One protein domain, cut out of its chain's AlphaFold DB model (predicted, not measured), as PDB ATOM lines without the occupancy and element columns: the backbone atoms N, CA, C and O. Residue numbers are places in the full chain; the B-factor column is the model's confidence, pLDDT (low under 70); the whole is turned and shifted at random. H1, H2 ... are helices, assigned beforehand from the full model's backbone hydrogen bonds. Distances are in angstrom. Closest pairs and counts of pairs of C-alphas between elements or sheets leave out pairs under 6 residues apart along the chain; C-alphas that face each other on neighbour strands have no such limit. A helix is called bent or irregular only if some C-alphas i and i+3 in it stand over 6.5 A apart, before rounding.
ATOM      1  N   SER A 123     180.740 160.996 156.443       51.19
ATOM      2  CA  SER A 123     181.411 159.733 156.805       51.19
ATOM      3  C   SER A 123     180.746 159.010 157.986       51.19
ATOM      4  O   SER A 123     180.930 157.807 158.133       51.19
ATOM      5  N   GLY A 124     179.971 159.725 158.811       59.88
ATOM      6  CA  GLY A 124     179.203 159.152 159.920       59.88
ATOM      7  C   GLY A 124     177.743 158.836 159.590       59.88
ATOM      8  O   GLY A 124     177.152 157.986 160.248       59.88
ATOM      9  N   ALA A 125     177.162 159.492 158.580       78.88
ATOM     10  CA  ALA A 125     175.745 159.344 158.235       78.88
ATOM     11  C   ALA A 125     175.411 157.922 157.760       78.88
ATOM     12  O   ALA A 125     174.381 157.372 158.129       78.88
ATOM     13  N   PHE A 126     176.319 157.299 157.004       83.31
ATOM     14  CA  PHE A 126     176.154 155.914 156.567       83.31
ATOM     15  C   PHE A 126     176.217 154.920 157.732       83.31
ATOM     16  O   PHE A 126     175.392 154.021 157.799       83.31
ATOM     17  N   GLY A 127     177.144 155.103 158.677       76.12
ATOM     18  CA  GLY A 127     177.204 154.256 159.873       76.12
ATOM     19  C   GLY A 127     175.949 154.387 160.740       76.12
ATOM     20  O   GLY A 127     175.399 153.383 161.173       76.12
ATOM     21  N   LEU A 128     175.450 155.615 160.920       79.38
ATOM     22  CA  LEU A 128     174.211 155.872 161.657       79.38
ATOM     23  C   LEU A 128     172.995 155.219 160.986       79.38
ATOM     24  O   LEU A 128     172.169 154.624 161.669       79.38
ATOM     25  N   LEU A 129     172.909 155.298 159.654       85.62
ATOM     26  CA  LEU A 129     171.866 154.629 158.881       85.62
ATOM     27  C   LEU A 129     171.849 153.120 159.165       85.62
ATOM     28  O   LEU A 129     170.790 152.560 159.421       85.62
ATOM     29  N   LEU A 130     173.014 152.469 159.149       83.81
ATOM     30  CA  LEU A 130     173.118 151.031 159.412       83.81
ATOM     31  C   LEU A 130     172.751 150.669 160.858       83.81
ATOM     32  O   LEU A 130     172.060 149.681 161.077       83.81
ATOM     33  N   GLN A 131     173.124 151.507 161.827       77.12
ATOM     34  CA  GLN A 131     172.723 151.329 163.227       77.12
ATOM     35  C   GLN A 131     171.210 151.475 163.429       77.12
ATOM     36  O   GLN A 131     170.616 150.723 164.196       77.12
ATOM     37  N   GLN A 132     170.589 152.444 162.753       80.31
ATOM     38  CA  GLN A 132     169.150 152.691 162.842       80.31
ATOM     39  C   GLN A 132     168.334 151.617 162.112       80.31
ATOM     40  O   GLN A 132     167.234 151.281 162.545       80.31
ATOM     41  N   TYR A 133     168.885 151.049 161.037       85.75
ATOM     42  CA  TYR A 133     168.252 149.998 160.246       85.75
ATOM     43  C   TYR A 133     169.149 148.751 160.167       85.75
ATOM     44  O   TYR A 133     169.736 148.483 159.115       85.75
ATOM     45  N   PRO A 134     169.222 147.924 161.231       81.75
ATOM     46  CA  PRO A 134     170.078 146.733 161.252       81.75
ATOM     47  C   PRO A 134     169.780 145.733 160.127       81.75
ATOM     48  O   PRO A 134     170.679 145.051 159.640       81.75
ATOM     49  N   ALA A 135     168.527 145.664 159.661       83.88
ATOM     50  CA  ALA A 135     168.142 144.841 158.512       83.88
ATOM     51  C   ALA A 135     168.903 145.235 157.229       83.88
ATOM     52  O   ALA A 135     169.292 144.372 156.439       83.88
ATOM     53  N   LEU A 136     169.180 146.531 157.053       86.19
ATOM     54  CA  LEU A 136     169.952 147.056 155.930       86.19
ATOM     55  C   LEU A 136     171.431 146.665 156.042       86.19
ATOM     56  O   LEU A 136     172.049 146.286 155.048       86.19
ATOM     57  N   GLU A 137     171.996 146.691 157.251       84.00
ATOM     58  CA  GLU A 137     173.361 146.217 157.502       84.00
ATOM     59  C   GLU A 137     173.496 144.714 157.229       84.00
ATOM     60  O   GLU A 137     174.404 144.292 156.509       84.00
ATOM     61  N   GLN A 138     172.549 143.906 157.714       79.62
ATOM     62  CA  GLN A 138     172.508 142.464 157.457       79.62
ATOM     63  C   GLN A 138     172.425 142.150 155.960       79.62
ATOM     64  O   GLN A 138     173.133 141.266 155.466       79.62
ATOM     65  N   TYR A 139     171.604 142.895 155.217       89.81
ATOM     66  CA  TYR A 139     171.544 142.798 153.763       89.81
ATOM     67  C   TYR A 139     172.915 143.069 153.124       89.81
ATOM     68  O   TYR A 139     173.392 142.266 152.316       89.81
ATOM     69  N   LEU A 140     173.583 144.160 153.511       87.31
ATOM     70  CA  LEU A 140     174.889 144.525 152.958       87.31
ATOM     71  C   LEU A 140     175.979 143.504 153.297       87.31
ATOM     72  O   LEU A 140     176.778 143.170 152.423       87.31
ATOM     73  N   LEU A 141     175.992 142.964 154.519       81.81
ATOM     74  CA  LEU A 141     176.897 141.882 154.922       81.81
ATOM     75  C   LEU A 141     176.662 140.613 154.093       81.81
ATOM     76  O   LEU A 141     177.614 140.004 153.606       81.81
ATOM     77  N   LYS A 142     175.399 140.242 153.851       84.44
ATOM     78  CA  LYS A 142     175.046 139.100 152.994       84.44
ATOM     79  C   LYS A 142     175.528 139.305 151.559       84.44
ATOM     80  O   LYS A 142     176.069 138.379 150.952       84.44
ATOM     81  N   VAL A 143     175.353 140.508 151.011       85.50
ATOM     82  CA  VAL A 143     175.841 140.858 149.669       85.50
ATOM     83  C   VAL A 143     177.370 140.843 149.614       85.50
ATOM     84  O   VAL A 143     177.926 140.337 148.639       85.50
ATOM     85  N   ALA A 144     178.047 141.340 150.655       82.31
ATOM     86  CA  ALA A 144     179.500 141.288 150.770       82.31
ATOM     87  C   ALA A 144     179.984 139.832 150.744       82.31
ATOM     88  O   ALA A 144     180.716 139.450 149.837       82.31
ATOM     89  N   ALA A 145     179.469 138.979 151.633       76.62
ATOM     90  CA  ALA A 145     179.819 137.560 151.688       76.62
ATOM     91  C   ALA A 145     179.581 136.831 150.349       76.62
ATOM     92  O   ALA A 145     180.419 136.051 149.899       76.62
ATOM     93  N   GLN A 146     178.472 137.117 149.656       78.81
ATOM     94  CA  GLN A 146     178.199 136.550 148.328       78.81
ATOM     95  C   GLN A 146     179.218 136.975 147.265       78.81
ATOM     96  O   GLN A 146     179.503 136.203 146.355       78.81
ATOM     97  N   ARG A 147     179.774 138.184 147.363       74.75
ATOM     98  CA  ARG A 147     180.770 138.709 146.418       74.75
ATOM     99  C   ARG A 147     182.138 138.021 146.553       74.75
ATOM    100  O   ARG A 147     182.889 137.980 145.571       74.75
ATOM    101  N   HIS A 148     182.435 137.471 147.731       66.31
ATOM    102  CA  HIS A 148     183.674 136.740 148.017       66.31
ATOM    103  C   HIS A 148     183.598 135.240 147.732       66.31
ATOM    104  O   HIS A 148     184.645 134.594 147.665       66.31
ATOM    105  N   LYS A 149     182.400 134.685 147.497       68.50
ATOM    106  CA  LYS A 149     182.274 133.281 147.094       68.50
ATOM    107  C   LYS A 149     183.081 133.018 145.812       68.50
ATOM    108  O   LYS A 149     183.046 133.844 144.892       68.50
ATOM    109  N   PRO A 150     183.824 131.898 145.746       60.97
ATOM    110  CA  PRO A 150     184.543 131.523 144.541       60.97
ATOM    111  C   PRO A 150     183.537 131.294 143.411       60.97
ATOM    112  O   PRO A 150     182.548 130.580 143.575       60.97
ATOM    113  N   VAL A 157     178.969 135.882 137.505       60.34
ATOM    114  CA  VAL A 157     179.750 137.126 137.536       60.34
ATOM    115  C   VAL A 157     179.505 137.862 138.850       60.34
ATOM    116  O   VAL A 157     178.364 138.013 139.302       60.34
ATOM    117  N   ARG A 158     180.577 138.385 139.463       68.00
ATOM    118  CA  ARG A 158     180.468 139.279 140.626       68.00
ATOM    119  C   ARG A 158     179.567 140.460 140.283       68.00
ATOM    120  O   ARG A 158     179.826 141.199 139.334       68.00
ATOM    121  N   LYS A 159     178.529 140.678 141.093       75.50
ATOM    122  CA  LYS A 159     177.603 141.798 140.889       75.50
ATOM    123  C   LYS A 159     178.377 143.127 140.932       75.50
ATOM    124  O   LYS A 159     179.110 143.358 141.901       75.50
ATOM    125  N   PRO A 160     178.232 144.001 139.919       80.06
ATOM    126  CA  PRO A 160     178.900 145.295 139.913       80.06
ATOM    127  C   PRO A 160     178.348 146.175 141.038       80.06
ATOM    128  O   PRO A 160     177.175 146.071 141.407       80.06
ATOM    129  N   ILE A 161     179.193 147.063 141.568       82.19
ATOM    130  CA  ILE A 161     178.839 147.936 142.696       82.19
ATOM    131  C   ILE A 161     177.629 148.826 142.386       82.19
ATOM    132  O   ILE A 161     176.822 149.094 143.266       82.19
ATOM    133  N   THR A 162     177.445 149.208 141.121       84.69
ATOM    134  CA  THR A 162     176.299 149.991 140.638       84.69
ATOM    135  C   THR A 162     174.972 149.246 140.798       84.69
ATOM    136  O   THR A 162     173.996 149.824 141.267       84.69
ATOM    137  N   ARG A 163     174.929 147.939 140.500       86.94
ATOM    138  CA  ARG A 163     173.728 147.112 140.729       86.94
ATOM    139  C   ARG A 163     173.428 146.930 142.213       86.94
ATOM    140  O   ARG A 163     172.263 146.888 142.594       86.94
ATOM    141  N   ILE A 164     174.468 146.807 143.035       89.19
ATOM    142  CA  ILE A 164     174.318 146.721 144.492       89.19
ATOM    143  C   ILE A 164     173.778 148.045 145.038       89.19
ATOM    144  O   ILE A 164     172.869 148.034 145.858       89.19
ATOM    145  N   HIS A 165     174.287 149.174 144.540       92.62
ATOM    146  CA  HIS A 165     173.836 150.509 144.926       92.62
ATOM    147  C   HIS A 165     172.366 150.757 144.582       92.62
ATOM    148  O   HIS A 165     171.623 151.188 145.455       92.62
ATOM    149  N   SER A 166     171.921 150.398 143.374       90.56
ATOM    150  CA  SER A 166     170.501 150.503 143.005       90.56
ATOM    151  C   SER A 166     169.609 149.727 143.974       90.56
ATOM    152  O   SER A 166     168.677 150.295 144.532       90.56
ATOM    153  N   LYS A 167     169.942 148.457 144.242       92.19
ATOM    154  CA  LYS A 167     169.166 147.639 145.182       92.19
ATOM    155  C   LYS A 167     169.216 148.179 146.605       92.19
ATOM    156  O   LYS A 167     168.214 148.137 147.296       92.19
ATOM    157  N   PHE A 168     170.354 148.709 147.040       93.94
ATOM    158  CA  PHE A 168     170.469 149.366 148.337       93.94
ATOM    159  C   PHE A 168     169.493 150.546 148.470       93.94
ATOM    160  O   PHE A 168     168.865 150.687 149.516       93.94
ATOM    161  N   LEU A 169     169.313 151.357 147.421       93.38
ATOM    162  CA  LEU A 169     168.310 152.427 147.429       93.38
ATOM    163  C   LEU A 169     166.880 151.877 147.458       93.38
ATOM    164  O   LEU A 169     166.030 152.456 148.131       93.38
ATOM    165  N   ASP A 170     166.614 150.766 146.773       93.38
ATOM    166  CA  ASP A 170     165.305 150.105 146.811       93.38
ATOM    167  C   ASP A 170     164.986 149.568 148.216       93.38
ATOM    168  O   ASP A 170     163.899 149.820 148.729       93.38
ATOM    169  N   GLU A 171     165.954 148.929 148.880       92.50
ATOM    170  CA  GLU A 171     165.836 148.484 150.278       92.50
ATOM    171  C   GLU A 171     165.624 149.671 151.230       92.50
ATOM    172  O   GLU A 171     164.795 149.604 152.135       92.50
ATOM    173  N   CYS A 172     166.305 150.802 151.000       92.00
ATOM    174  CA  CYS A 172     166.071 152.021 151.781       92.00
ATOM    175  C   CYS A 172     164.614 152.495 151.661       92.00
ATOM    176  O   CYS A 172     163.989 152.825 152.668       92.00
ATOM    177  N   ARG A 173     164.051 152.496 150.445       92.75
ATOM    178  CA  ARG A 173     162.641 152.863 150.225       92.75
ATOM    179  C   ARG A 173     161.686 151.849 150.854       92.75
ATOM    180  O   ARG A 173     160.691 152.257 151.444       92.75
ATOM    181  N   ALA A 174     161.994 150.556 150.767       92.25
ATOM    182  CA  ALA A 174     161.184 149.493 151.365       92.25
ATOM    183  C   ALA A 174     161.125 149.595 152.899       92.25
ATOM    184  O   ALA A 174     160.096 149.298 153.499       92.25
ATOM    185  N   LEU A 175     162.200 150.080 153.527       90.12
ATOM    186  CA  LEU A 175     162.274 150.352 154.966       90.12
ATOM    187  C   LEU A 175     161.585 151.664 155.388       90.12
ATOM    188  O   LEU A 175     161.626 152.025 156.562       90.12
ATOM    189  N   GLY A 176     160.947 152.377 154.454       89.31
ATOM    190  CA  GLY A 176     160.197 153.601 154.736       89.31
ATOM    191  C   GLY A 176     161.053 154.861 154.861       89.31
ATOM    192  O   GLY A 176     160.545 155.887 155.315       89.31
ATOM    193  N   ILE A 177     162.326 154.815 154.449       90.44
ATOM    194  CA  ILE A 177     163.200 155.994 154.437       90.44
ATOM    195  C   ILE A 177     162.662 156.987 153.411       90.44
ATOM    196  O   ILE A 177     162.433 156.650 152.245       90.44
ATOM    197  N   LYS A 178     162.451 158.227 153.850       86.75
ATOM    198  CA  LYS A 178     161.828 159.266 153.026       86.75
ATOM    199  C   LYS A 178     162.836 159.902 152.073       86.75
ATOM    200  O   LYS A 178     164.040 159.911 152.312       86.75
ATOM    201  N   ALA A 179     162.339 160.511 150.996       85.19
ATOM    202  CA  ALA A 179     163.181 161.169 149.991       85.19
ATOM    203  C   ALA A 179     164.039 162.322 150.553       85.19
ATOM    204  O   ALA A 179     165.089 162.634 150.004       85.19
ATOM    205  N   ASN A 180     163.613 162.946 151.656       84.44
ATOM    206  CA  ASN A 180     164.357 163.999 152.351       84.44
ATOM    207  C   ASN A 180     165.371 163.463 153.381       84.44
ATOM    208  O   ASN A 180     166.103 164.252 153.984       84.44
ATOM    209  N   GLU A 181     165.459 162.148 153.560       80.94
ATOM    210  CA  GLU A 181     166.366 161.483 154.491       80.94
ATOM    211  C   GLU A 181     167.558 160.856 153.754       80.94
ATOM    212  O   GLU A 181     167.504 160.529 152.567       80.94
ATOM    213  N   TYR A 182     168.679 160.700 154.459       85.19
ATOM    214  CA  TYR A 182     169.837 159.990 153.918       85.19
ATOM    215  C   TYR A 182     169.492 158.496 153.753       85.19
ATOM    216  O   TYR A 182     168.924 157.921 154.678       85.19
ATOM    217  N   PRO A 183     169.864 157.828 152.643       88.19
ATOM    218  CA  PRO A 183     170.732 158.302 151.561       88.19
ATOM    219  C   PRO A 183     169.996 158.962 150.383       88.19
ATOM    220  O   PRO A 183     170.666 159.462 149.482       88.19
ATOM    221  N   LEU A 184     168.658 158.960 150.368       89.12
ATOM    222  CA  LEU A 184     167.828 159.382 149.229       89.12
ATOM    223  C   LEU A 184     167.892 160.887 148.940       89.12
ATOM    224  O   LEU A 184     167.671 161.295 147.805       89.12
ATOM    225  N   ASN A 185     168.249 161.694 149.938       86.25
ATOM    226  CA  ASN A 185     168.401 163.141 149.807       86.25
ATOM    227  C   ASN A 185     169.754 163.605 149.238       86.25
ATOM    228  O   ASN A 185     170.008 164.807 149.197       86.25
ATOM    229  N   GLN A 186     170.653 162.685 148.875       85.25
ATOM    230  CA  GLN A 186     171.972 163.006 148.320       85.25
ATOM    231  C   GLN A 186     172.017 162.723 146.818       85.25
ATOM    232  O   GLN A 186     171.588 161.653 146.392       85.25
ATOM    233  N   ASP A 187     172.679 163.592 146.047       80.25
ATOM    234  CA  ASP A 187     172.804 163.469 144.583       80.25
ATOM    235  C   ASP A 187     173.368 162.113 144.128       80.25
ATOM    236  O   ASP A 187     172.952 161.550 143.120       80.25
ATOM    237  N   LEU A 188     174.315 161.557 144.894       83.75
ATOM    238  CA  LEU A 188     174.933 160.256 144.611       83.75
ATOM    239  C   LEU A 188     174.341 159.108 145.439       83.75
ATOM    240  O   LEU A 188     174.919 158.023 145.475       83.75
ATOM    241  N   GLY A 189     173.253 159.332 146.180       84.31
ATOM    242  CA  GLY A 189     172.565 158.288 146.944       84.31
ATOM    243  C   GLY A 189     173.466 157.507 147.910       84.31
ATOM    244  O   GLY A 189     173.303 156.301 148.072       84.31
ATOM    245  N   GLY A 190     174.512 158.128 148.465       85.88
ATOM    246  CA  GLY A 190     175.485 157.435 149.319       85.88
ATOM    247  C   GLY A 190     176.396 156.418 148.605       85.88
ATOM    248  O   GLY A 190     177.059 155.636 149.283       85.88
ATOM    249  N   GLN A 191     176.496 156.428 147.268       87.69
ATOM    250  CA  GLN A 191     177.294 155.470 146.480       87.69
ATOM    251  C   GLN A 191     178.766 155.396 146.917       87.69
ATOM    252  O   GLN A 191     179.345 154.309 147.004       87.69
ATOM    253  N   ARG A 192     179.383 156.547 147.228       85.12
ATOM    254  CA  ARG A 192     180.770 156.612 147.726       85.12
ATOM    255  C   ARG A 192     180.904 155.957 149.102       85.12
ATOM    256  O   ARG A 192     181.830 155.182 149.313       85.12
ATOM    257  N   SER A 193     179.957 156.218 150.002       85.56
ATOM    258  CA  SER A 193     179.906 155.612 151.338       85.56
ATOM    259  C   SER A 193     179.716 154.097 151.262       85.56
ATOM    260  O   SER A 193     180.406 153.358 151.956       85.56
ATOM    261  N   LEU A 194     178.846 153.633 150.360       88.62
ATOM    262  CA  LEU A 194     178.631 152.213 150.094       88.62
ATOM    263  C   LEU A 194     179.902 151.537 149.557       88.62
ATOM    264  O   LEU A 194     180.277 150.459 150.006       88.62
ATOM    265  N   SER A 195     180.601 152.186 148.624       86.62
ATOM    266  CA  SER A 195     181.866 151.676 148.072       86.62
ATOM    267  C   SER A 195     182.954 151.564 149.145       86.62
ATOM    268  O   SER A 195     183.652 150.555 149.222       86.62
ATOM    269  N   GLU A 196     183.073 152.579 150.003       82.25
ATOM    270  CA  GLU A 196     184.021 152.583 151.118       82.25
ATOM    271  C   GLU A 196     183.674 151.523 152.176       82.25
ATOM    272  O   GLU A 196     184.575 150.891 152.725       82.25
ATOM    273  N   TYR A 197     182.384 151.266 152.421       84.00
ATOM    274  CA  TYR A 197     181.931 150.182 153.295       84.00
ATOM    275  C   TYR A 197     182.433 148.816 152.808       84.00
ATOM    276  O   TYR A 197     183.078 148.095 153.572       84.00
ATOM    277  N   PHE A 198     182.234 148.488 151.526       81.31
ATOM    278  CA  PHE A 198     182.746 147.235 150.960       81.31
ATOM    279  C   PHE A 198     184.277 147.179 150.968       81.31
ATOM    280  O   PHE A 198     184.849 146.161 151.332       81.31
ATOM    281  N   ARG A 199     184.964 148.284 150.662       78.12
ATOM    282  CA  ARG A 199     186.433 148.344 150.738       78.12
ATOM    283  C   ARG A 199     186.956 148.031 152.145       78.12
ATOM    284  O   ARG A 199     187.972 147.354 152.285       78.12
ATOM    285  N   ARG A 200     186.288 148.518 153.195       72.75
ATOM    286  CA  ARG A 200     186.648 148.207 154.588       72.75
ATOM    287  C   ARG A 200     186.343 146.763 154.953       72.75
ATOM    288  O   ARG A 200     187.149 146.155 155.650       72.75
ATOM    289  N   TYR A 201     185.220 146.230 154.482       74.12
ATOM    290  CA  TYR A 201     184.874 144.821 154.648       74.12
ATOM    291  C   TYR A 201     185.948 143.907 154.031       74.12
ATOM    292  O   TYR A 201     186.471 143.024 154.714       74.12
ATOM    293  N   ASP A 202     186.359 144.194 152.791       68.00
ATOM    294  CA  ASP A 202     187.427 143.477 152.085       68.00
ATOM    295  C   ASP A 202     188.747 143.537 152.870       68.00
ATOM    296  O   ASP A 202     189.398 142.515 153.078       68.00
ATOM    297  N   ASN A 203     189.133 144.731 153.339       62.44
ATOM    298  CA  ASN A 203     190.376 144.921 154.087       62.44
ATOM    299  C   ASN A 203     190.350 144.238 155.461       62.44
ATOM    300  O   ASN A 203     191.370 143.714 155.877       62.44
ATOM    301  N   ARG A 204     189.226 144.230 156.187       62.59
ATOM    302  CA  ARG A 204     189.131 143.541 157.491       62.59
ATOM    303  C   ARG A 204     189.247 142.027 157.342       62.59
ATOM    304  O   ARG A 204     189.853 141.374 158.184       62.59
ATOM    305  N   THR A 205     188.739 141.484 156.243       60.78
ATOM    306  CA  THR A 205     188.818 140.057 155.914       60.78
ATOM    307  C   THR A 205     190.141 139.750 155.199       60.78
ATOM    308  O   THR A 205     190.134 139.085 154.174       60.78
ATOM    309  N   PHE A 206     191.271 140.276 155.696       48.09
ATOM    310  CA  PHE A 206     192.588 140.441 155.036       48.09
ATOM    311  C   PHE A 206     193.108 139.243 154.192       48.09
ATOM    312  O   PHE A 206     193.914 139.450 153.287       48.09
ATOM    313  N   GLY A 207     192.619 138.011 154.389       51.78
ATOM    314  CA  GLY A 207     192.864 136.863 153.497       51.78
ATOM    315  C   GLY A 207     192.104 136.872 152.151       51.78
ATOM    316  O   GLY A 207     192.470 136.148 151.226       51.78
ATOM    317  N   GLU A 208     191.065 137.697 151.986       48.50
ATOM    318  CA  GLU A 208     190.180 137.724 150.809       48.50
ATOM    319  C   GLU A 208     190.293 138.997 149.955       48.50
ATOM    320  O   GLU A 208     189.879 138.992 148.790       48.50
ATOM    321  N   ALA A 209     190.917 140.066 150.466       41.38
ATOM    322  CA  ALA A 209     191.218 141.283 149.701       41.38
ATOM    323  C   ALA A 209     192.055 140.986 148.436       41.38
ATOM    324  O   ALA A 209     191.846 141.597 147.383       41.38
ATOM    325  N   ALA A 210     192.939 139.982 148.509       46.72
ATOM    326  CA  ALA A 210     193.691 139.460 147.367       46.72
ATOM    327  C   ALA A 210     192.773 138.848 146.283       46.72
ATOM    328  O   ALA A 210     192.999 139.033 145.087       46.72
ATOM    329  N   LYS A 211     191.664 138.203 146.675       48.28
ATOM    330  CA  LYS A 211     190.686 137.586 145.755       48.28
ATOM    331  C   LYS A 211     189.762 138.617 145.088       48.28
ATOM    332  O   LYS A 211     189.313 138.399 143.957       48.28
ATOM    333  N   SER A 212     189.471 139.732 145.771       46.84
ATOM    334  CA  SER A 212     188.583 140.814 145.292       46.84
ATOM    335  C   SER A 212     189.198 141.592 144.117       46.84
ATOM    336  O   SER A 212     188.502 141.914 143.152       46.84
ATOM    337  N   LYS A 213     190.522 141.799 144.125       47.66
ATOM    338  CA  LYS A 213     191.261 142.547 143.087       47.66
ATOM    339  C   LYS A 213     191.705 141.725 141.867       47.66
ATOM    340  O   LYS A 213     192.539 142.183 141.097       47.66
ATOM    341  N   GLY A 214     191.173 140.515 141.676       44.19
ATOM    342  CA  GLY A 214     191.546 139.669 140.534       44.19
ATOM    343  C   GLY A 214     192.958 139.076 140.625       44.19
ATOM    344  O   GLY A 214     193.425 138.474 139.663       44.19
TER     345      GLY A 214
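Overview. This is residues 123 to 150 and 157 to 214 of the 256 residues of an uncharacterized protein of Janthinobacterium sp. ROICE36 (UniProt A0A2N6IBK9). What is the main picture? H2 and H3 run side by side in opposite ways, and H4 slants steeply past H2, its first turns meeting those of H3. H1 lies across the beginnings of H2 and H4, while little H5 and the long loop of residues 175 to 190 lie at opposite ends of the longest axis. How large is it, and of what class? The printed part has 86 residues with five named helices in the order H1, H2, H3, H4, H5 and no named strand: all helix. It is compact, with a radius of gyration of the C-alphas of 13.1 A, and elongated, 38 by 25 by 22 A.

Arrangement. What touches the longest helix? H2, residues 134 to 148, touches H3, residues 161 to 174, at a shallow tilt of 21 degrees, opposite ways; the closest C-alphas, of Leu 136 and Glu 171, are 7.1 A apart. With residues 136 to 137 alone H2 only just touches H1, residues 123 to 132, with 3 pairs of C-alphas within 8 A, only at the corner; the closest C-alphas are those of Leu 130 and Glu 137, 5.2 A. Which helix is the hub? H4, residues 191 to 204, touches three others, each only just, with 3 pairs of C-alphas within 8 A: H3, residues 161 to 165 alone, closest at C-alphas His 165 and Gln 191, 6.2 A; H1, only at their ends, at Phe 126 and Ser 193, 6.4 A; and H5, residues 209 to 212, only at the corner, at Asp 202 and Ala 209, 5.0 A. H2 and H4 are close but not clearly touching, at a steep tilt of 62 degrees, the same way; the C-alphas of Ala 144 and Phe 198, their closest, are 6.8 A apart. Are the helix backbones complete? In H2, H3 and H4 every O i to N i+4 pair is within hydrogen-bond range, in H1 5 of 6; H5 is too short for such a pair.

Along the chain. Where do the longer helices run? H2 measures 21.4 A from C-alpha 134 at (170.078, 146.733, 161.252) to C-alpha 148; H4 measures 20.1 A and H3 19.7 A. And the others? H1, 15.4 A, begins at C-alpha 123 at (181.411, 159.733, 156.805) and is only just irregular, C-alphas 123 and 126 being 6.50 A apart. H5, 5.2 A, ends at C-alpha 212 at (188.583, 140.814, 145.292).

Size, cuts and confidence. Is there a cut? Residues 151 to 156 are not printed, and C-alphas 150 and 157 are 10.2 A apart; the link from H3 to H4 is long. Where is confidence low? Residues 123 to 124, 148 to 150, 157 to 158 and 202 to 214 are under 70.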